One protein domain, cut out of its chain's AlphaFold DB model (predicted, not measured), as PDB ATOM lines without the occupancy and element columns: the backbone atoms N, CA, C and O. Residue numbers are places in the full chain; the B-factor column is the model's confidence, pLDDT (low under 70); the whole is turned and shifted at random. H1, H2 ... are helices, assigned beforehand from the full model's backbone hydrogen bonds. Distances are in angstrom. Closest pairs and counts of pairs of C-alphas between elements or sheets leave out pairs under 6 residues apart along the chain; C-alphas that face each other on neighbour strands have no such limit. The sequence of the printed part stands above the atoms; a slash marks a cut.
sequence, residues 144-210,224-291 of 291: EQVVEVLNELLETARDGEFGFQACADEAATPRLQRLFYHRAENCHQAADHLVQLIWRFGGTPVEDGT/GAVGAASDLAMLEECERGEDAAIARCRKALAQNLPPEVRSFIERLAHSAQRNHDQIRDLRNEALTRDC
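This is residues 144 to 210 and 224 to 291 of the 291 residues of the protein "DUF2383 domain-containing protein" of Variovorax sp. JS1663 (UniProt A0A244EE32). Two long helical hairpins, H1 with H2 and H3 with H4, pack side by side along their length into an elongated four-helix bundle, with H1 facing H3 and H2 over towards H4. Each hairpin is closely packed in itself, while the join between the two is looser, chiefly H1 on H3. The printed part has 135 residues, with four named helices in the order H1 H2 H3 H4 and no named strand; the class is all helix. The whole is compact by its radius of gyration of the C-alphas, 16.1 A, and the C-alphas span 52 by 29 by 23 A.

The longest helix is H4, residues 259 to 289, 45.6 A from its first C-alpha to its last; C-alpha 259 is at (146.687, 157.119, 99.084) and C-alpha 289 at (160.390, 122.403, 125.362). Before it comes H3, residues 231 to 253, 33.0 A long. H1, residues 144 to 170, is 39.6 A long and begins with C-alpha 144 at (146.709, 168.164, 110.498). H2, residues 174 to 200, is 39.4 A long.

The four helices form a bundle, a set of helices set lengthwise together, and the helix packing is mostly aligned. H4 touches H3 at a shallow tilt of 21 degrees, opposite ways; their closest C-alphas, those of Ala 269 and Ile 246, are 5.4 A apart, and the two form a helical hairpin. H3 touches H1 at a shallow tilt of 10 degrees, opposite ways, with 10 pairs of C-alphas within 8 A; the closest, those of Ala 245 and Thr 156, are 6.3 A apart. H1 and H2 form the other helical hairpin: they touch at a shallow tilt of 19 degrees, opposite ways, and their closest C-alphas, those of Glu 161 and Ala 184, are 4.1 A apart. H2 and H4 are close but not clearly touching, the closest C-alphas, those of Ala 190 and Leu 268, being 7.4 A apart. H1 and H4 are near each other, and H2 and H3 are apart. In H1, H2, H3 and H4 every O i to N i+4 pair is within hydrogen-bond range.

The two C-alphas farthest apart, those of Gly 202 and Cys 291, are 54.5 A apart, and Cys 291 is the chain's last residue. Residues 211 to 223 are cut out and not printed, and C-alphas 210 and 224 are 24.3 A apart across the cut, which lies in the link from H2 to H3. The links from H1 to H2 and from H3 to H4 are tight. The mean pLDDT of the printed part is 82.9; the model's confidence is under 70 at residues 207 to 210, 224 to 229 and 289 to 291.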
ATOM      1  N   GLU A 144     146.560 168.155 109.036       83.38
ATOM      2  CA  GLU A 144     146.709 168.164 110.498       83.38
ATOM      3  C   GLU A 144     146.322 166.801 111.090       83.38
ATOM      4  O   GLU A 144     147.101 166.188 111.823       83.38
ATOM      5  N   GLN A 145     145.177 166.261 110.674       87.81
ATOM      6  CA  GLN A 145     144.717 164.929 111.067       87.81
ATOM      7  C   GLN A 145     145.658 163.821 110.573       87.81
ATOM      8  O   GLN A 145     145.912 162.841 111.277       87.81
ATOM      9  N   VAL A 146     146.209 163.959 109.363       92.75
ATOM     10  CA  VAL A 146     147.217 163.023 108.846       92.75
ATOM     11  C   VAL A 146     148.474 163.052 109.716       92.75
ATOM     12  O   VAL A 146     149.004 161.991 110.050       92.75
ATOM     13  N   VAL A 147     148.941 164.237 110.114       88.50
ATOM     14  CA  VAL A 147     150.095 164.399 111.010       88.50
ATOM     15  C   VAL A 147     149.850 163.747 112.371       88.50
ATOM     16  O   VAL A 147     150.753 163.082 112.880       88.50
ATOM     17  N   GLU A 148     148.652 163.875 112.948       86.25
ATOM     18  CA  GLU A 148     148.291 163.200 114.203       86.25
ATOM     19  C   GLU A 148     148.404 161.675 114.078       86.25
ATOM     20  O   GLU A 148     149.088 161.029 114.875       86.25
ATOM     21  N   VAL A 149     147.816 161.095 113.025       91.50
ATOM     22  CA  VAL A 149     147.890 159.648 112.762       91.50
ATOM     23  C   VAL A 149     149.335 159.180 112.579       91.50
ATOM     24  O   VAL A 149     149.722 158.127 113.091       91.50
ATOM     25  N   LEU A 150     150.146 159.940 111.843       94.62
ATOM     26  CA  LEU A 150     151.547 159.599 111.614       94.62
ATOM     27  C   LEU A 150     152.376 159.681 112.901       94.62
ATOM     28  O   LEU A 150     153.234 158.825 113.108       94.62
ATOM     29  N   ASN A 151     152.113 160.660 113.770       88.50
ATOM     30  CA  ASN A 151     152.784 160.781 115.063       88.50
ATOM     31  C   ASN A 151     152.410 159.636 116.020       88.50
ATOM     32  O   ASN A 151     153.307 159.058 116.628       88.50
ATOM     33  N   GLU A 152     151.138 159.216 116.075       87.12
ATOM     34  CA  GLU A 152     150.735 158.025 116.850       87.12
ATOM     35  C   GLU A 152     151.501 156.762 116.396       87.12
ATOM     36  O   GLU A 152     151.918 155.920 117.202       87.12
ATOM     37  N   LEU A 153     151.700 156.604 115.082       91.50
ATOM     38  CA  LEU A 153     152.467 155.484 114.531       91.50
ATOM     39  C   LEU A 153     153.977 155.636 114.755       91.50
ATOM     40  O   LEU A 153     154.658 154.623 114.912       91.50
ATOM     41  N   LEU A 154     154.500 156.864 114.784       91.56
ATOM     42  CA  LEU A 154     155.915 157.143 115.040       91.56
ATOM     43  C   LEU A 154     156.304 156.746 116.462       91.56
ATOM     44  O   LEU A 154     157.312 156.064 116.646       91.56
ATOM     45  N   GLU A 155     155.475 157.100 117.445       85.06
ATOM     46  CA  GLU A 155     155.636 156.641 118.828       85.06
ATOM     47  C   GLU A 155     155.672 155.112 118.882       85.06
ATOM     48  O   GLU A 155     156.610 154.521 119.402       85.06
ATOM     49  N   THR A 156     154.719 154.456 118.218       84.94
ATOM     50  CA  THR A 156     154.652 152.986 118.169       84.94
ATOM     51  C   THR A 156     155.914 152.354 117.577       84.94
ATOM     52  O   THR A 156     156.386 151.329 118.070       84.94
ATOM     53  N   ALA A 157     156.459 152.940 116.508       89.12
ATOM     54  CA  ALA A 157     157.668 152.442 115.868       89.12
ATOM     55  C   ALA A 157     158.888 152.578 116.791       89.12
ATOM     56  O   ALA A 157     159.634 151.616 116.948       89.12
ATOM     57  N   ARG A 158     159.053 153.725 117.453       84.44
ATOM     58  CA  ARG A 158     160.164 153.974 118.386       84.44
ATOM     59  C   ARG A 158     160.077 153.123 119.648       84.44
ATOM     60  O   ARG A 158     161.082 152.567 120.088       84.44
ATOM     61  N   ASP A 159     158.871 152.948 120.178       79.50
ATOM     62  CA  ASP A 159     158.599 152.036 121.287       79.50
ATOM     63  C   ASP A 159     159.020 150.603 120.924       79.50
ATOM     64  O   ASP A 159     159.679 149.917 121.713       79.50
ATOM     65  N   GLY A 160     158.683 150.166 119.705       81.94
ATOM     66  CA  GLY A 160     159.092 148.874 119.156       81.94
ATOM     67  C   GLY A 160     160.607 148.749 118.979       81.94
ATOM     68  O   GLY A 160     161.176 147.731 119.367       81.94
ATOM     69  N   GLU A 161     161.273 149.779 118.448       87.00
ATOM     70  CA  GLU A 161     162.733 149.814 118.281       87.00
ATOM     71  C   GLU A 161     163.443 149.585 119.616       87.00
ATOM     72  O   GLU A 161     164.241 148.652 119.747       87.00
ATOM     73  N   PHE A 162     163.079 150.374 120.629       81.44
ATOM     74  CA  PHE A 162     163.643 150.253 121.966       81.44
ATOM     75  C   PHE A 162     163.353 148.878 122.583       81.44
ATOM     76  O   PHE A 162     164.260 148.224 123.099       81.44
ATOM     77  N   GLY A 163     162.102 148.410 122.504       77.81
ATOM     78  CA  GLY A 163     161.697 147.117 123.055       77.81
ATOM     79  C   GLY A 163     162.468 145.948 122.442       77.81
ATOM     80  O   GLY A 163     162.974 145.087 123.166       77.81
ATOM     81  N   PHE A 164     162.621 145.930 121.116       84.38
ATOM     82  CA  PHE A 164     163.365 144.879 120.427       84.38
ATOM     83  C   PHE A 164     164.866 144.950 120.671       84.38
ATOM     84  O   PHE A 164     165.486 143.906 120.852       84.38
ATOM     85  N   GLN A 165     165.459 146.143 120.718       83.31
ATOM     86  CA  GLN A 165     166.880 146.278 121.034       83.31
ATOM     87  C   GLN A 165     167.185 145.699 122.414       83.31
ATOM     88  O   GLN A 165     168.131 144.937 122.598       83.31
ATOM     89  N   ALA A 166     166.313 145.982 123.366       77.12
ATOM     90  CA  ALA A 166     166.498 145.553 124.727       77.12
ATOM     91  C   ALA A 166     166.214 144.038 124.906       77.12
ATOM     92  O   ALA A 166     166.928 143.360 125.643       77.12
ATOM     93  N   CYS A 167     165.276 143.456 124.142       79.69
ATOM     94  CA  CYS A 167     165.143 141.994 124.015       79.69
ATOM     95  C   CYS A 167     166.382 141.349 123.372       79.69
ATOM     96  O   CYS A 167     166.784 140.252 123.751       79.69
ATOM     97  N   ALA A 168     167.007 142.013 122.396       85.62
ATOM     98  CA  ALA A 168     168.217 141.512 121.755       85.62
ATOM     99  C   ALA A 168     169.402 141.447 122.729       85.62
ATOM    100  O   ALA A 168     170.158 140.480 122.685       85.62
ATOM    101  N   ASP A 169     169.534 142.431 123.618       81.75
ATOM    102  CA  ASP A 169     170.617 142.490 124.604       81.75
ATOM    103  C   ASP A 169     170.497 141.393 125.684       81.75
ATOM    104  O   ASP A 169     171.510 140.901 126.182       81.75
ATOM    105  N   GLU A 170     169.271 140.975 126.013       76.38
ATOM    106  CA  GLU A 170     168.978 139.991 127.069       76.38
ATOM    107  C   GLU A 170     168.765 138.559 126.535       76.38
ATOM    108  O   GLU A 170     168.782 137.591 127.299       76.38
ATOM    109  N   ALA A 171     168.561 138.386 125.226       80.31
ATOM    110  CA  ALA A 171     168.251 137.082 124.646       80.31
ATOM    111  C   ALA A 171     169.385 136.057 124.845       80.31
ATOM    112  O   ALA A 171     170.551 136.313 124.531       80.31
ATOM    113  N   ALA A 172     169.025 134.842 125.276       77.81
ATOM    114  CA  ALA A 172     169.986 133.798 125.640       77.81
ATOM    115  C   ALA A 172     170.688 133.146 124.437       77.81
ATOM    116  O   ALA A 172     171.797 132.619 124.563       77.81
ATOM    117  N   THR A 173     170.050 133.146 123.260       83.62
ATOM    118  CA  THR A 173     170.581 132.476 122.065       83.62
ATOM    119  C   THR A 173     170.946 133.469 120.959       83.62
ATOM    120  O   THR A 173     170.152 134.358 120.644       83.62
ATOM    121  N   PRO A 174     172.072 133.268 120.242       89.62
ATOM    122  CA  PRO A 174     172.458 134.134 119.121       89.62
ATOM    123  C   PRO A 174     171.405 134.231 118.006       89.62
ATOM    124  O   PRO A 174     171.372 135.203 117.250       89.62
ATOM    125  N   ARG A 175     170.542 133.211 117.881       88.56
ATOM    126  CA  ARG A 175     169.418 133.204 116.937       88.56
ATOM    127  C   ARG A 175     168.367 134.247 117.323       88.56
ATOM    128  O   ARG A 175     167.942 134.995 116.447       88.56
ATOM    129  N   LEU A 176     167.965 134.289 118.595       85.50
ATOM    130  CA  LEU A 176     166.991 135.261 119.100       85.50
ATOM    131  C   LEU A 176     167.575 136.674 119.130       85.50
ATOM    132  O   LEU A 176     166.927 137.589 118.638       85.50
ATOM    133  N   GLN A 177     168.828 136.836 119.564       89.31
ATOM    134  CA  GLN A 177     169.530 138.127 119.517       89.31
ATOM    135  C   GLN A 177     169.495 138.735 118.109       89.31
ATOM    136  O   GLN A 177     169.070 139.870 117.908       89.31
ATOM    137  N   ARG A 178     169.880 137.949 117.090       94.19
ATOM    138  CA  ARG A 178     169.874 138.409 115.695       94.19
ATOM    139  C   ARG A 178     168.471 138.731 115.190       94.19
ATOM    140  O   ARG A 178     168.314 139.680 114.428       94.19
ATOM    141  N   LEU A 179     167.473 137.936 115.580       91.12
ATOM    142  CA  LEU A 179     166.082 138.201 115.234       91.12
ATOM    143  C   LEU A 179     165.649 139.560 115.785       91.12
ATOM    144  O   LEU A 179     165.178 140.388 115.013       91.12
ATOM    145  N   PHE A 180     165.842 139.802 117.080       89.19
ATOM    146  CA  PHE A 180     165.398 141.032 117.724       89.19
ATOM    147  C   PHE A 180     166.154 142.266 117.230       89.19
ATOM    148  O   PHE A 180     165.502 143.250 116.902       89.19
ATOM    149  N   TYR A 181     167.473 142.206 117.019       93.25
ATOM    150  CA  TYR A 181     168.190 143.323 116.385       93.25
ATOM    151  C   TYR A 181     167.663 143.639 114.985       93.25
ATOM    152  O   TYR A 181     167.473 144.801 114.637       93.25
ATOM    153  N   HIS A 182     167.373 142.613 114.179       93.88
ATOM    154  CA  HIS A 182     166.761 142.833 112.874       93.88
ATOM    155  C   HIS A 182     165.373 143.484 113.001       93.88
ATOM    156  O   HIS A 182     164.985 144.272 112.143       93.88
ATOM    157  N   ARG A 183     164.598 143.185 114.051       90.94
ATOM    158  CA  ARG A 183     163.306 143.848 114.299       90.94
ATOM    159  C   ARG A 183     163.463 145.294 114.747       90.94
ATOM    160  O   ARG A 183     162.779 146.134 114.176       90.94
ATOM    161  N   ALA A 184     164.399 145.580 115.649       90.25
ATOM    162  CA  ALA A 184     164.725 146.945 116.053       90.25
ATOM    163  C   ALA A 184     165.065 147.818 114.833       90.25
ATOM    164  O   ALA A 184     164.485 148.881 114.655       90.25
ATOM    165  N   GLU A 185     165.884 147.302 113.915       94.44
ATOM    166  CA  GLU A 185     166.223 147.991 112.664       94.44
ATOM    167  C   GLU A 185     165.001 148.236 111.755       94.44
ATOM    168  O   GLU A 185     164.869 149.296 111.150       94.44
ATOM    169  N   ASN A 186     164.064 147.284 111.660       93.00
ATOM    170  CA  ASN A 186     162.832 147.502 110.888       93.00
ATOM    171  C   ASN A 186     161.954 148.602 111.506       93.00
ATOM    172  O   ASN A 186     161.327 149.369 110.774       93.00
ATOM    173  N   CYS A 187     161.893 148.664 112.838       91.06
ATOM    174  CA  CYS A 187     161.192 149.713 113.573       91.06
ATOM    175  C   CYS A 187     161.846 151.082 113.350       91.06
ATOM    176  O   CYS A 187     161.141 152.032 113.014       91.06
ATOM    177  N   HIS A 188     163.177 151.147 113.411       93.56
ATOM    178  CA  HIS A 188     163.962 152.341 113.107       93.56
ATOM    179  C   HIS A 188     163.656 152.886 111.701       93.56
ATOM    180  O   HIS A 188     163.263 154.037 111.526       93.56
ATOM    181  N   GLN A 189     163.712 152.022 110.684       95.81
ATOM    182  CA  GLN A 189     163.405 152.403 109.301       95.81
ATOM    183  C   GLN A 189     161.952 152.866 109.114       95.81
ATOM    184  O   GLN A 189     161.671 153.746 108.294       95.81
ATOM    185  N   ALA A 190     161.007 152.275 109.853       94.38
ATOM    186  CA  ALA A 190     159.621 152.728 109.848       94.38
ATOM    187  C   ALA A 190     159.486 154.121 110.480       94.38
ATOM    188  O   ALA A 190     158.800 154.968 109.904       94.38
ATOM    189  N   ALA A 191     160.163 154.371 111.605       94.38
ATOM    190  CA  ALA A 191     160.201 155.670 112.272       94.38
ATOM    191  C   ALA A 191     160.775 156.761 111.352       94.38
ATOM    192  O   ALA A 191     160.139 157.798 111.167       94.38
ATOM    193  N   ASP A 192     161.897 156.498 110.679       95.81
ATOM    194  CA  ASP A 192     162.508 157.427 109.718       95.81
ATOM    195  C   ASP A 192     161.552 157.830 108.590       95.81
ATOM    196  O   ASP A 192     161.487 158.994 108.183       95.81
ATOM    197  N   HIS A 193     160.786 156.873 108.067       96.31
ATOM    198  CA  HIS A 193     159.825 157.162 107.009       96.31
ATOM    199  C   HIS A 193     158.604 157.929 107.540       96.31
ATOM    200  O   HIS A 193     158.122 158.850 106.880       96.31
ATOM    201  N   LEU A 194     158.127 157.604 108.744       96.31
ATOM    202  CA  LEU A 194     157.054 158.351 109.406       96.31
ATOM    203  C   LEU A 194     157.456 159.813 109.625       96.31
ATOM    204  O   LEU A 194     156.699 160.705 109.251       96.31
ATOM    205  N   VAL A 195     158.673 160.061 110.115       95.12
ATOM    206  CA  VAL A 195     159.254 161.406 110.263       95.12
ATOM    207  C   VAL A 195     159.225 162.172 108.938       95.12
ATOM    208  O   VAL A 195     158.787 163.321 108.896       95.12
ATOM    209  N   GLN A 196     159.644 161.543 107.836       95.38
ATOM    210  CA  GLN A 196     159.624 162.175 106.511       95.38
ATOM    211  C   GLN A 196     158.206 162.539 106.057       95.38
ATOM    212  O   GLN A 196     157.994 163.630 105.523       95.38
ATOM    213  N   LEU A 197     157.234 161.648 106.272       95.62
ATOM    214  CA  LEU A 197     155.836 161.921 105.948       95.62
ATOM    215  C   LEU A 197     155.297 163.080 106.794       95.62
ATOM    216  O   LEU A 197     154.686 163.981 106.229       95.62
ATOM    217  N   ILE A 198     155.580 163.110 108.098       93.31
ATOM    218  CA  ILE A 198     155.125 164.173 109.008       93.31
ATOM    219  C   ILE A 198     155.602 165.547 108.528       93.31
ATOM    220  O   ILE A 198     154.784 166.448 108.356       93.31
ATOM    221  N   TRP A 199     156.895 165.690 108.219       88.62
ATOM    222  CA  TRP A 199     157.431 166.946 107.683       88.62
ATOM    223  C   TRP A 199     156.770 167.359 106.371       88.62
ATOM    224  O   TRP A 199     156.527 168.540 106.126       88.62
ATOM    225  N   ARG A 200     156.473 166.388 105.507       91.94
ATOM    226  CA  ARG A 200     155.868 166.644 104.201       91.94
ATOM    227  C   ARG A 200     154.421 167.121 104.293       91.94
ATOM    228  O   ARG A 200     154.016 167.932 103.469       91.94
ATOM    229  N   PHE A 201     153.677 166.646 105.287       91.19
ATOM    230  CA  PHE A 201     152.340 167.140 105.624       91.19
ATOM    231  C   PHE A 201     152.386 168.391 106.527       91.19
ATOM    232  O   PHE A 201     151.376 168.795 107.086       91.19
ATOM    233  N   GLY A 202     153.552 169.034 106.673       84.81
ATOM    234  CA  GLY A 202     153.697 170.304 107.390       84.81
ATOM    235  C   GLY A 202     153.686 170.189 108.916       84.81
ATOM    236  O   GLY A 202     153.659 171.213 109.598       84.81
ATOM    237  N   GLY A 203     153.723 168.969 109.453       85.69
ATOM    238  CA  GLY A 203     153.759 168.704 110.885       85.69
ATOM    239  C   GLY A 203     155.169 168.664 111.462       85.69
ATOM    240  O   GLY A 203     156.168 168.625 110.744       85.69
ATOM    241  N   THR A 204     155.240 168.612 112.790       82.62
ATOM    242  CA  THR A 204     156.471 168.330 113.533       82.62
ATOM    243  C   THR A 204     156.422 166.903 114.067       82.62
ATOM    244  O   THR A 204     155.436 166.552 114.727       82.62
ATOM    245  N   PRO A 205     157.447 166.074 113.814       86.44
ATOM    246  CA  PRO A 205     157.552 164.773 114.444       86.44
ATOM    247  C   PRO A 205     157.622 164.931 115.955       86.44
ATOM    248  O   PRO A 205     158.292 165.836 116.458       86.44
ATOM    249  N   VAL A 206     156.961 164.032 116.673       75.12
ATOM    250  CA  VAL A 206     157.214 163.878 118.102       75.12
ATOM    251  C   VAL A 206     158.716 163.623 118.300       75.12
ATOM    252  O   VAL A 206     159.348 162.935 117.499       75.12
ATOM    253  N   GLU A 207     159.332 164.224 119.314       67.25
ATOM    254  CA  GLU A 207     160.753 164.025 119.640       67.25
ATOM    255  C   GLU A 207     160.905 162.868 120.633       67.25
ATOM    256  O   GLU A 207     160.044 162.669 121.489       67.25
ATOM    257  N   ASP A 208     162.032 162.151 120.577       55.19
ATOM    258  CA  ASP A 208     162.336 160.970 121.413       55.19
ATOM    259  C   ASP A 208     162.332 161.243 122.934       55.19
ATOM    260  O   ASP A 208     162.448 160.329 123.750       55.19
ATOM    261  N   GLY A 209     162.251 162.512 123.340       44.78
ATOM    262  CA  GLY A 209     162.773 162.960 124.626       44.78
ATOM    263  C   GLY A 209     161.793 163.562 125.625       44.78
ATOM    264  O   GLY A 209     162.231 163.866 126.734       44.78
ATOM    265  N   THR A 210     160.505 163.758 125.316       39.06
ATOM    266  CA  THR A 210     159.658 164.524 126.252       39.06
ATOM    267  C   THR A 210     158.220 164.027 126.364       39.06
ATOM    268  O   THR A 210     157.319 164.509 125.692       39.06
ATOM    269  N   GLY A 224     162.192 143.853 136.672       42.00
ATOM    270  CA  GLY A 224     161.663 143.333 137.943       42.00
ATOM    271  C   GLY A 224     161.421 141.819 137.959       42.00
ATOM    272  O   GLY A 224     161.388 141.221 139.033       42.00
ATOM    273  N   ALA A 225     161.282 141.198 136.783       43.66
ATOM    274  CA  ALA A 225     161.120 139.754 136.609       43.66
ATOM    275  C   ALA A 225     162.448 139.012 136.350       43.66
ATOM    276  O   ALA A 225     162.440 137.793 136.159       43.66
ATOM    277  N   VAL A 226     163.592 139.714 136.399       44.31
ATOM    278  CA  VAL A 226     164.963 139.175 136.234       44.31
ATOM    279  C   VAL A 226     165.389 138.374 137.473       44.31
ATOM    280  O   VAL A 226     166.384 138.639 138.138       44.31
ATOM    281  N   GLY A 227     164.570 137.387 137.821       44.41
ATOM    282  CA  GLY A 227     164.924 136.231 138.631       44.41
ATOM    283  C   GLY A 227     164.897 134.926 137.826       44.41
ATOM    284  O   GLY A 227     165.440 133.935 138.299       44.41
ATOM    285  N   ALA A 228     164.309 134.918 136.618       45.16
ATOM    286  CA  ALA A 228     164.330 133.788 135.684       45.16
ATOM    287  C   ALA A 228     163.896 134.243 134.273       45.16
ATOM    288  O   ALA A 228     162.727 134.136 133.913       45.16
ATOM    289  N   ALA A 229     164.812 134.789 133.470       53.91
ATOM    290  CA  ALA A 229     164.528 135.168 132.083       53.91
ATOM    291  C   ALA A 229     164.414 133.911 131.199       53.91
ATOM    292  O   ALA A 229     165.395 133.451 130.621       53.91
ATOM    293  N   SER A 230     163.225 133.308 131.134       71.25
ATOM    294  CA  SER A 230     162.928 132.296 130.119       71.25
ATOM    295  C   SER A 230     162.681 132.992 128.780       71.25
ATOM    296  O   SER A 230     161.890 133.937 128.743       71.25
ATOM    297  N   ASP A 231     163.277 132.491 127.693       73.38
ATOM    298  CA  ASP A 231     163.016 132.935 126.311       73.38
ATOM    299  C   ASP A 231     161.506 133.075 126.022       73.38
ATOM    300  O   ASP A 231     161.089 133.955 125.273       73.38
ATOM    301  N   LEU A 232     160.681 132.249 126.673       78.00
ATOM    302  CA  LEU A 232     159.224 132.299 126.630       78.00
ATOM    303  C   LEU A 232     158.633 133.663 127.028       78.00
ATOM    304  O   LEU A 232     157.868 134.232 126.258       78.00
ATOM    305  N   ALA A 233     159.001 134.203 128.192       74.62
ATOM    306  CA  ALA A 233     158.449 135.460 128.707       74.62
ATOM    307  C   ALA A 233     158.797 136.654 127.802       74.62
ATOM    308  O   ALA A 233     157.986 137.552 127.594       74.62
ATOM    309  N   MET A 234     159.998 136.641 127.219       75.31
ATOM    310  CA  MET A 234     160.420 137.640 126.239       75.31
ATOM    311  C   MET A 234     159.614 137.522 124.938       75.31
ATOM    312  O   MET A 234     159.179 138.529 124.389       75.31
ATOM    313  N   LEU A 235     159.366 136.300 124.456       82.12
ATOM    314  CA  LEU A 235     158.548 136.070 123.263       82.12
ATOM    315  C   LEU A 235     157.078 136.466 123.484       82.12
ATOM    316  O   LEU A 235     156.485 137.071 122.597       82.12
ATOM    317  N   GLU A 236     156.506 136.185 124.657       78.81
ATOM    318  CA  GLU A 236     155.158 136.637 125.042       78.81
ATOM    319  C   GLU A 236     155.044 138.166 125.045       78.81
ATOM    320  O   GLU A 236     154.058 138.726 124.561       78.81
ATOM    321  N   GLU A 237     156.072 138.847 125.550       73.44
ATOM    322  CA  GLU A 237     156.133 140.304 125.555       73.44
ATOM    323  C   GLU A 237     156.203 140.883 124.141       73.44
ATOM    324  O   GLU A 237     155.459 141.807 123.804       73.44
ATOM    325  N   CYS A 238     157.063 140.314 123.296       79.25
ATOM    326  CA  CYS A 238     157.186 140.739 121.910       79.25
ATOM    327  C   CYS A 238     155.890 140.511 121.120       79.25
ATOM    328  O   CYS A 238     155.514 141.366 120.321       79.25
ATOM    329  N   GLU A 239     155.189 139.396 121.346       81.31
ATOM    330  CA  GLU A 239     153.899 139.115 120.699       81.31
ATOM    331  C   GLU A 239     152.861 140.179 121.067       81.31
ATOM    332  O   GLU A 239     152.215 140.745 120.186       81.31
ATOM    333  N   ARG A 240     152.783 140.539 122.354       74.75
ATOM    334  CA  ARG A 240     151.893 141.596 122.847       74.75
ATOM    335  C   ARG A 240     152.220 142.972 122.258       74.75
ATOM    336  O   ARG A 240     151.304 143.734 121.945       74.75
ATOM    337  N   GLY A 241     153.504 143.302 122.114       75.38
ATOM    338  CA  GLY A 241     153.945 144.542 121.468       75.38
ATOM    339  C   GLY A 241     153.523 144.613 119.996       75.38
ATOM    340  O   GLY A 241     152.987 145.627 119.547       75.38
ATOM    341  N   GLU A 242     153.686 143.512 119.262       80.94
ATOM    342  CA  GLU A 242     153.280 143.418 117.857       80.94
ATOM    343  C   GLU A 242     151.760 143.489 117.668       80.94
ATOM    344  O   GLU A 242     151.284 144.200 116.781       80.94
ATOM    345  N   ASP A 243     150.975 142.848 118.537       78.62
ATOM    346  CA  ASP A 243     149.513 142.981 118.534       78.62
ATOM    347  C   ASP A 243     149.070 144.442 118.691       78.62
ATOM    348  O   ASP A 243     148.187 144.930 117.972       78.62
ATOM    349  N   ALA A 244     149.716 145.171 119.605       76.00
ATOM    350  CA  ALA A 244     149.443 146.583 119.835       76.00
ATOM    351  C   ALA A 244     149.817 147.456 118.620       76.00
ATOM    352  O   ALA A 244     149.094 148.409 118.305       76.00
ATOM    353  N   ALA A 245     150.905 147.129 117.916       80.31
ATOM    354  CA  ALA A 245     151.319 147.818 116.696       80.31
ATOM    355  C   ALA A 245     150.347 147.567 115.528       80.31
ATOM    356  O   ALA A 245     149.916 148.507 114.850       80.31
ATOM    357  N   ILE A 246     149.921 146.314 115.334       83.62
ATOM    358  CA  ILE A 246     148.921 145.929 114.325       83.62
ATOM    359  C   ILE A 246     147.596 146.651 114.585       83.62
ATOM    360  O   ILE A 246     146.979 147.166 113.649       83.62
ATOM    361  N   ALA A 247     147.158 146.721 115.843       78.00
ATOM    362  CA  ALA A 247     145.920 147.399 116.215       78.00
ATOM    363  C   ALA A 247     145.947 148.895 115.867       78.00
ATOM    364  O   ALA A 247     144.979 149.405 115.296       78.00
ATOM    365  N   ARG A 248     147.060 149.587 116.137       81.12
ATOM    366  CA  ARG A 248     147.231 151.004 115.776       81.12
ATOM    367  C   ARG A 248     147.252 151.218 114.265       81.12
ATOM    368  O   ARG A 248     146.565 152.109 113.770       81.12
ATOM    369  N   CYS A 249     147.923 150.346 113.512       83.94
ATOM    370  CA  CYS A 249     147.875 150.399 112.050       83.94
ATOM    371  C   CYS A 249     146.444 150.200 111.518       83.94
ATOM    372  O   CYS A 249     146.013 150.917 110.620       83.94
ATOM    373  N   ARG A 250     145.674 149.262 112.087       84.00
ATOM    374  CA  ARG A 250     144.268 149.039 111.701       84.00
ATOM    375  C   ARG A 250     143.381 150.245 112.019       84.00
ATOM    376  O   ARG A 250     142.583 150.624 111.167       84.00
ATOM    377  N   LYS A 251     143.556 150.870 113.193       82.44
ATOM    378  CA  LYS A 251     142.875 152.127 113.562       82.44
ATOM    379  C   LYS A 251     143.150 153.218 112.523       82.44
ATOM    380  O   LYS A 251     142.219 153.878 112.075       82.44
ATOM    381  N   ALA A 252     144.404 153.378 112.101       83.75
ATOM    382  CA  ALA A 252     144.767 154.345 111.071       83.75
ATOM    383  C   ALA A 252     144.120 154.019 109.709       83.75
ATOM    384  O   ALA A 252     143.514 154.886 109.088       83.75
ATOM    385  N   LEU A 253     144.170 152.759 109.262       87.38
ATOM    386  CA  LEU A 253     143.628 152.333 107.960       87.38
ATOM    387  C   LEU A 253     142.099 152.415 107.841       87.38
ATOM    388  O   LEU A 253     141.582 152.438 106.715       87.38
ATOM    389  N   ALA A 254     141.389 152.471 108.971       83.12
ATOM    390  CA  ALA A 254     139.951 152.723 109.020       83.12
ATOM    391  C   ALA A 254     139.583 154.175 108.650       83.12
ATOM    392  O   ALA A 254     138.437 154.438 108.295       83.12
ATOM    393  N   GLN A 255     140.544 155.102 108.698       85.88
ATOM    394  CA  GLN A 255     140.341 156.509 108.354       85.88
ATOM    395  C   GLN A 255     140.561 156.761 106.856       85.88
ATOM    396  O   GLN A 255     141.221 155.984 106.158       85.88
ATOM    397  N   ASN A 256     140.028 157.866 106.335       85.12
ATOM    398  CA  ASN A 256     140.153 158.216 104.920       85.12
ATOM    399  C   ASN A 256     141.496 158.908 104.620       85.12
ATOM    400  O   ASN A 256     141.571 160.106 104.368       85.12
ATOM    401  N   LEU A 257     142.578 158.135 104.710       89.62
ATOM    402  CA  LEU A 257     143.951 158.604 104.526       89.62
ATOM    403  C   LEU A 257     144.292 158.900 103.055       89.62
ATOM    404  O   LEU A 257     143.854 158.151 102.170       89.62
ATOM    405  N   PRO A 258     145.189 159.872 102.789       91.06
ATOM    406  CA  PRO A 258     145.796 160.045 101.475       91.06
ATOM    407  C   PRO A 258     146.401 158.727 100.951       91.06
ATOM    408  O   PRO A 258     147.015 157.987 101.733       91.06
ATOM    409  N   PRO A 259     146.299 158.422  99.639       89.81
ATOM    410  CA  PRO A 259     146.687 157.119  99.084       89.81
ATOM    411  C   PRO A 259     148.113 156.682  99.425       89.81
ATOM    412  O   PRO A 259     148.376 155.500  99.649       89.81
ATOM    413  N   GLU A 260     149.041 157.633  99.488       90.50
ATOM    414  CA  GLU A 260     150.434 157.353  99.812       90.50
ATOM    415  C   GLU A 260     150.633 156.942 101.275       90.50
ATOM    416  O   GLU A 260     151.325 155.958 101.545       90.50
ATOM    417  N   VAL A 261     149.980 157.650 102.203       95.62
ATOM    418  CA  VAL A 261     150.019 157.344 103.639       95.62
ATOM    419  C   VAL A 261     149.366 155.990 103.892       95.62
ATOM    420  O   VAL A 261     149.971 155.124 104.522       95.62
ATOM    421  N   ARG A 262     148.183 155.756 103.309       94.56
ATOM    422  CA  ARG A 262     147.494 154.458 103.359       94.56
ATOM    423  C   ARG A 262     148.403 153.321 102.894       94.56
ATOM    424  O   ARG A 262     148.596 152.357 103.626       94.56
ATOM    425  N   SER A 263     149.017 153.468 101.719       93.06
ATOM    426  CA  SER A 263     149.901 152.445 101.147       93.06
ATOM    427  C   SER A 263     151.096 152.134 102.052       93.06
ATOM    428  O   SER A 263     151.560 150.995 102.110       93.06
ATOM    429  N   PHE A 264     151.644 153.141 102.738       95.50
ATOM    430  CA  PHE A 264     152.731 152.935 103.688       95.50
ATOM    431  C   PHE A 264     152.265 152.194 104.947       95.50
ATOM    432  O   PHE A 264     152.894 151.207 105.331       95.50
ATOM    433  N   ILE A 265     151.138 152.600 105.533       95.19
ATOM    434  CA  ILE A 265     150.592 151.970 106.743       95.19
ATOM    435  C   ILE A 265     150.164 150.521 106.471       95.19
ATOM    436  O   ILE A 265     150.390 149.651 107.309       95.19
ATOM    437  N   GLU A 266     149.635 150.209 105.285       91.31
ATOM    438  CA  GLU A 266     149.360 148.825 104.868       91.31
ATOM    439  C   GLU A 266     150.632 147.969 104.880       91.31
ATOM    440  O   GLU A 266     150.639 146.859 105.418       91.31
ATOM    441  N   ARG A 267     151.747 148.490 104.348       92.81
ATOM    442  CA  ARG A 267     153.040 147.786 104.390       92.81
ATOM    443  C   ARG A 267     153.533 147.586 105.821       92.81
ATOM    444  O   ARG A 267     154.037 146.501 106.124       92.81
ATOM    445  N   LEU A 268     153.375 148.592 106.681       91.25
ATOM    446  CA  LEU A 268     153.739 148.512 108.095       91.25
ATOM    447  C   LEU A 268     152.919 147.429 108.813       91.25
ATOM    448  O   LEU A 268     153.501 146.528 109.414       91.25
ATOM    449  N   ALA A 269     151.595 147.428 108.638       86.81
ATOM    450  CA  ALA A 269     150.692 146.421 109.196       86.81
ATOM    451  C   ALA A 269     151.047 145.000 108.733       86.81
ATOM    452  O   ALA A 269     151.103 144.067 109.532       86.81
ATOM    453  N   HIS A 270     151.335 144.826 107.440       88.62
ATOM    454  CA  HIS A 270     151.767 143.540 106.896       88.62
ATOM    455  C   HIS A 270     153.134 143.091 107.425       88.62
ATOM    456  O   HIS A 270     153.402 141.889 107.469       88.62
ATOM    457  N   SER A 271     154.034 144.020 107.753       88.94
ATOM    458  CA  SER A 271     155.325 143.703 108.370       88.94
ATOM    459  C   SER A 271     155.147 143.248 109.818       88.94
ATOM    460  O   SER A 271     155.641 142.177 110.177       88.94
ATOM    461  N   ALA A 272     154.360 143.999 110.595       86.69
ATOM    462  CA  ALA A 272     154.034 143.697 111.987       86.69
ATOM    463  C   ALA A 272     153.331 142.335 112.120       86.69
ATOM    464  O   ALA A 272     153.778 141.465 112.860       86.69
ATOM    465  N   GLN A 273     152.327 142.057 111.278       86.19
ATOM    466  CA  GLN A 273     151.641 140.757 111.264       86.19
ATOM    467  C   GLN A 273     152.595 139.582 110.996       86.19
ATOM    468  O   GLN A 273     152.515 138.552 111.663       86.19
ATOM    469  N   ARG A 274     153.529 139.735 110.047       87.81
ATOM    470  CA  ARG A 274     154.544 138.704 109.772       87.81
ATOM    471  C   ARG A 274     155.489 138.504 110.952       87.81
ATOM    472  O   ARG A 274     155.946 137.384 111.166       87.81
ATOM    473  N   ASN A 275     155.821 139.570 111.681       86.25
ATOM    474  CA  ASN A 275     156.649 139.449 112.875       86.25
ATOM    475  C   ASN A 275     155.897 138.749 114.007       86.25
ATOM    476  O   ASN A 275     156.407 137.770 114.545       86.25
ATOM    477  N   HIS A 276     154.672 139.193 114.291       87.56
ATOM    478  CA  HIS A 276     153.767 138.558 115.243       87.56
ATOM    479  C   HIS A 276     153.684 137.044 115.011       87.56
ATOM    480  O   HIS A 276     153.928 136.262 115.923       87.56
ATOM    481  N   ASP A 277     153.406 136.616 113.774       87.31
ATOM    482  CA  ASP A 277     153.279 135.191 113.457       87.31
ATOM    483  C   ASP A 277     154.578 134.418 113.729       87.31
ATOM    484  O   ASP A 277     154.537 133.326 114.291       87.31
ATOM    485  N   GLN A 278     155.739 135.002 113.413       89.56
ATOM    486  CA  GLN A 278     157.033 134.382 113.699       89.56
ATOM    487  C   GLN A 278     157.324 134.292 115.206       89.56
ATOM    488  O   GLN A 278     157.854 133.278 115.663       89.56
ATOM    489  N   ILE A 279     157.013 135.338 115.976       86.69
ATOM    490  CA  ILE A 279     157.201 135.354 117.434       86.69
ATOM    491  C   ILE A 279     156.274 134.332 118.093       86.69
ATOM    492  O   ILE A 279     156.741 133.539 118.907       86.69
ATOM    493  N   ARG A 280     155.004 134.280 117.681       87.56
ATOM    494  CA  ARG A 280     154.027 133.291 118.143       87.56
ATOM    495  C   ARG A 280     154.523 131.865 117.910       87.56
ATOM    496  O   ARG A 280     154.429 131.022 118.801       87.56
ATOM    497  N   ASP A 281     155.059 131.584 116.724       88.94
ATOM    498  CA  ASP A 281     155.565 130.252 116.390       88.94
ATOM    499  C   ASP A 281     156.790 129.889 117.255       88.94
ATOM    500  O   ASP A 281     156.852 128.788 117.804       88.94
ATOM    501  N   LEU A 282     157.712 130.836 117.482       87.69
ATOM    502  CA  LEU A 282     158.853 130.657 118.393       87.69
ATOM    503  C   LEU A 282     158.420 130.467 119.852       87.69
ATOM    504  O   LEU A 282     158.997 129.642 120.561       87.69
ATOM    505  N   ARG A 283     157.402 131.205 120.303       85.75
ATOM    506  CA  ARG A 283     156.819 131.073 121.643       85.75
ATOM    507  C   ARG A 283     156.221 129.683 121.823       85.75
ATOM    508  O   ARG A 283     156.478 129.023 122.824       85.75
ATOM    509  N   ASN A 284     155.462 129.215 120.833       85.75
ATOM    510  CA  ASN A 284     154.878 127.880 120.844       85.75
ATOM    511  C   ASN A 284     155.969 126.794 120.881       85.75
ATOM    512  O   ASN A 284     155.838 125.834 121.636       85.75
ATOM    513  N   GLU A 285     157.074 126.958 120.142       86.44
ATOM    514  CA  GLU A 285     158.236 126.067 120.263       86.44
ATOM    515  C   GLU A 285     158.828 126.073 121.682       86.44
ATOM    516  O   GLU A 285     159.139 125.005 122.211       86.44
ATOM    517  N   ALA A 286     158.986 127.244 122.306       80.81
ATOM    518  CA  ALA A 286     159.513 127.363 123.666       80.81
ATOM    519  C   ALA A 286     158.606 126.663 124.694       80.81
ATOM    520  O   ALA A 286     159.093 125.836 125.461       80.81
ATOM    521  N   LEU A 287     157.286 126.874 124.619       79.25
ATOM    522  CA  LEU A 287     156.293 126.197 125.467       79.25
ATOM    523  C   LEU A 287     156.392 124.668 125.391       79.25
ATOM    524  O   LEU A 287     156.249 123.984 126.401       79.25
ATOM    525  N   THR A 288     156.643 124.119 124.199       79.31
ATOM    526  CA  THR A 288     156.762 122.662 124.020       79.31
ATOM    527  C   THR A 288     158.058 122.064 124.568       79.31
ATOM    528  O   THR A 288     158.109 120.854 124.760       79.31
ATOM    529  N   ARG A 289     159.106 122.869 124.799       67.31
ATOM    530  CA  ARG A 289     160.390 122.403 125.362       67.31
ATOM    531  C   ARG A 289     160.388 122.354 126.891       67.31
ATOM    532  O   ARG A 289     161.180 121.604 127.451       67.31
ATOM    533  N   ASP A 290     159.501 123.121 127.522       58.50
ATOM    534  CA  ASP A 290     159.358 123.213 128.981       58.50
ATOM    535  C   ASP A 290     158.272 122.263 129.551       58.50
ATOM    536  O   ASP A 290     158.037 122.260 130.762       58.50
ATOM    537  N   CYS A 291     157.624 121.450 128.699       49.56
ATOM    538  CA  CYS A 291     156.672 120.382 129.059       49.56
ATOM    539  C   CYS A 291     157.343 119.001 129.097       49.56
ATOM    540  O   CYS A 291     156.997 118.206 130.002       49.56
TER     541      CYS A 291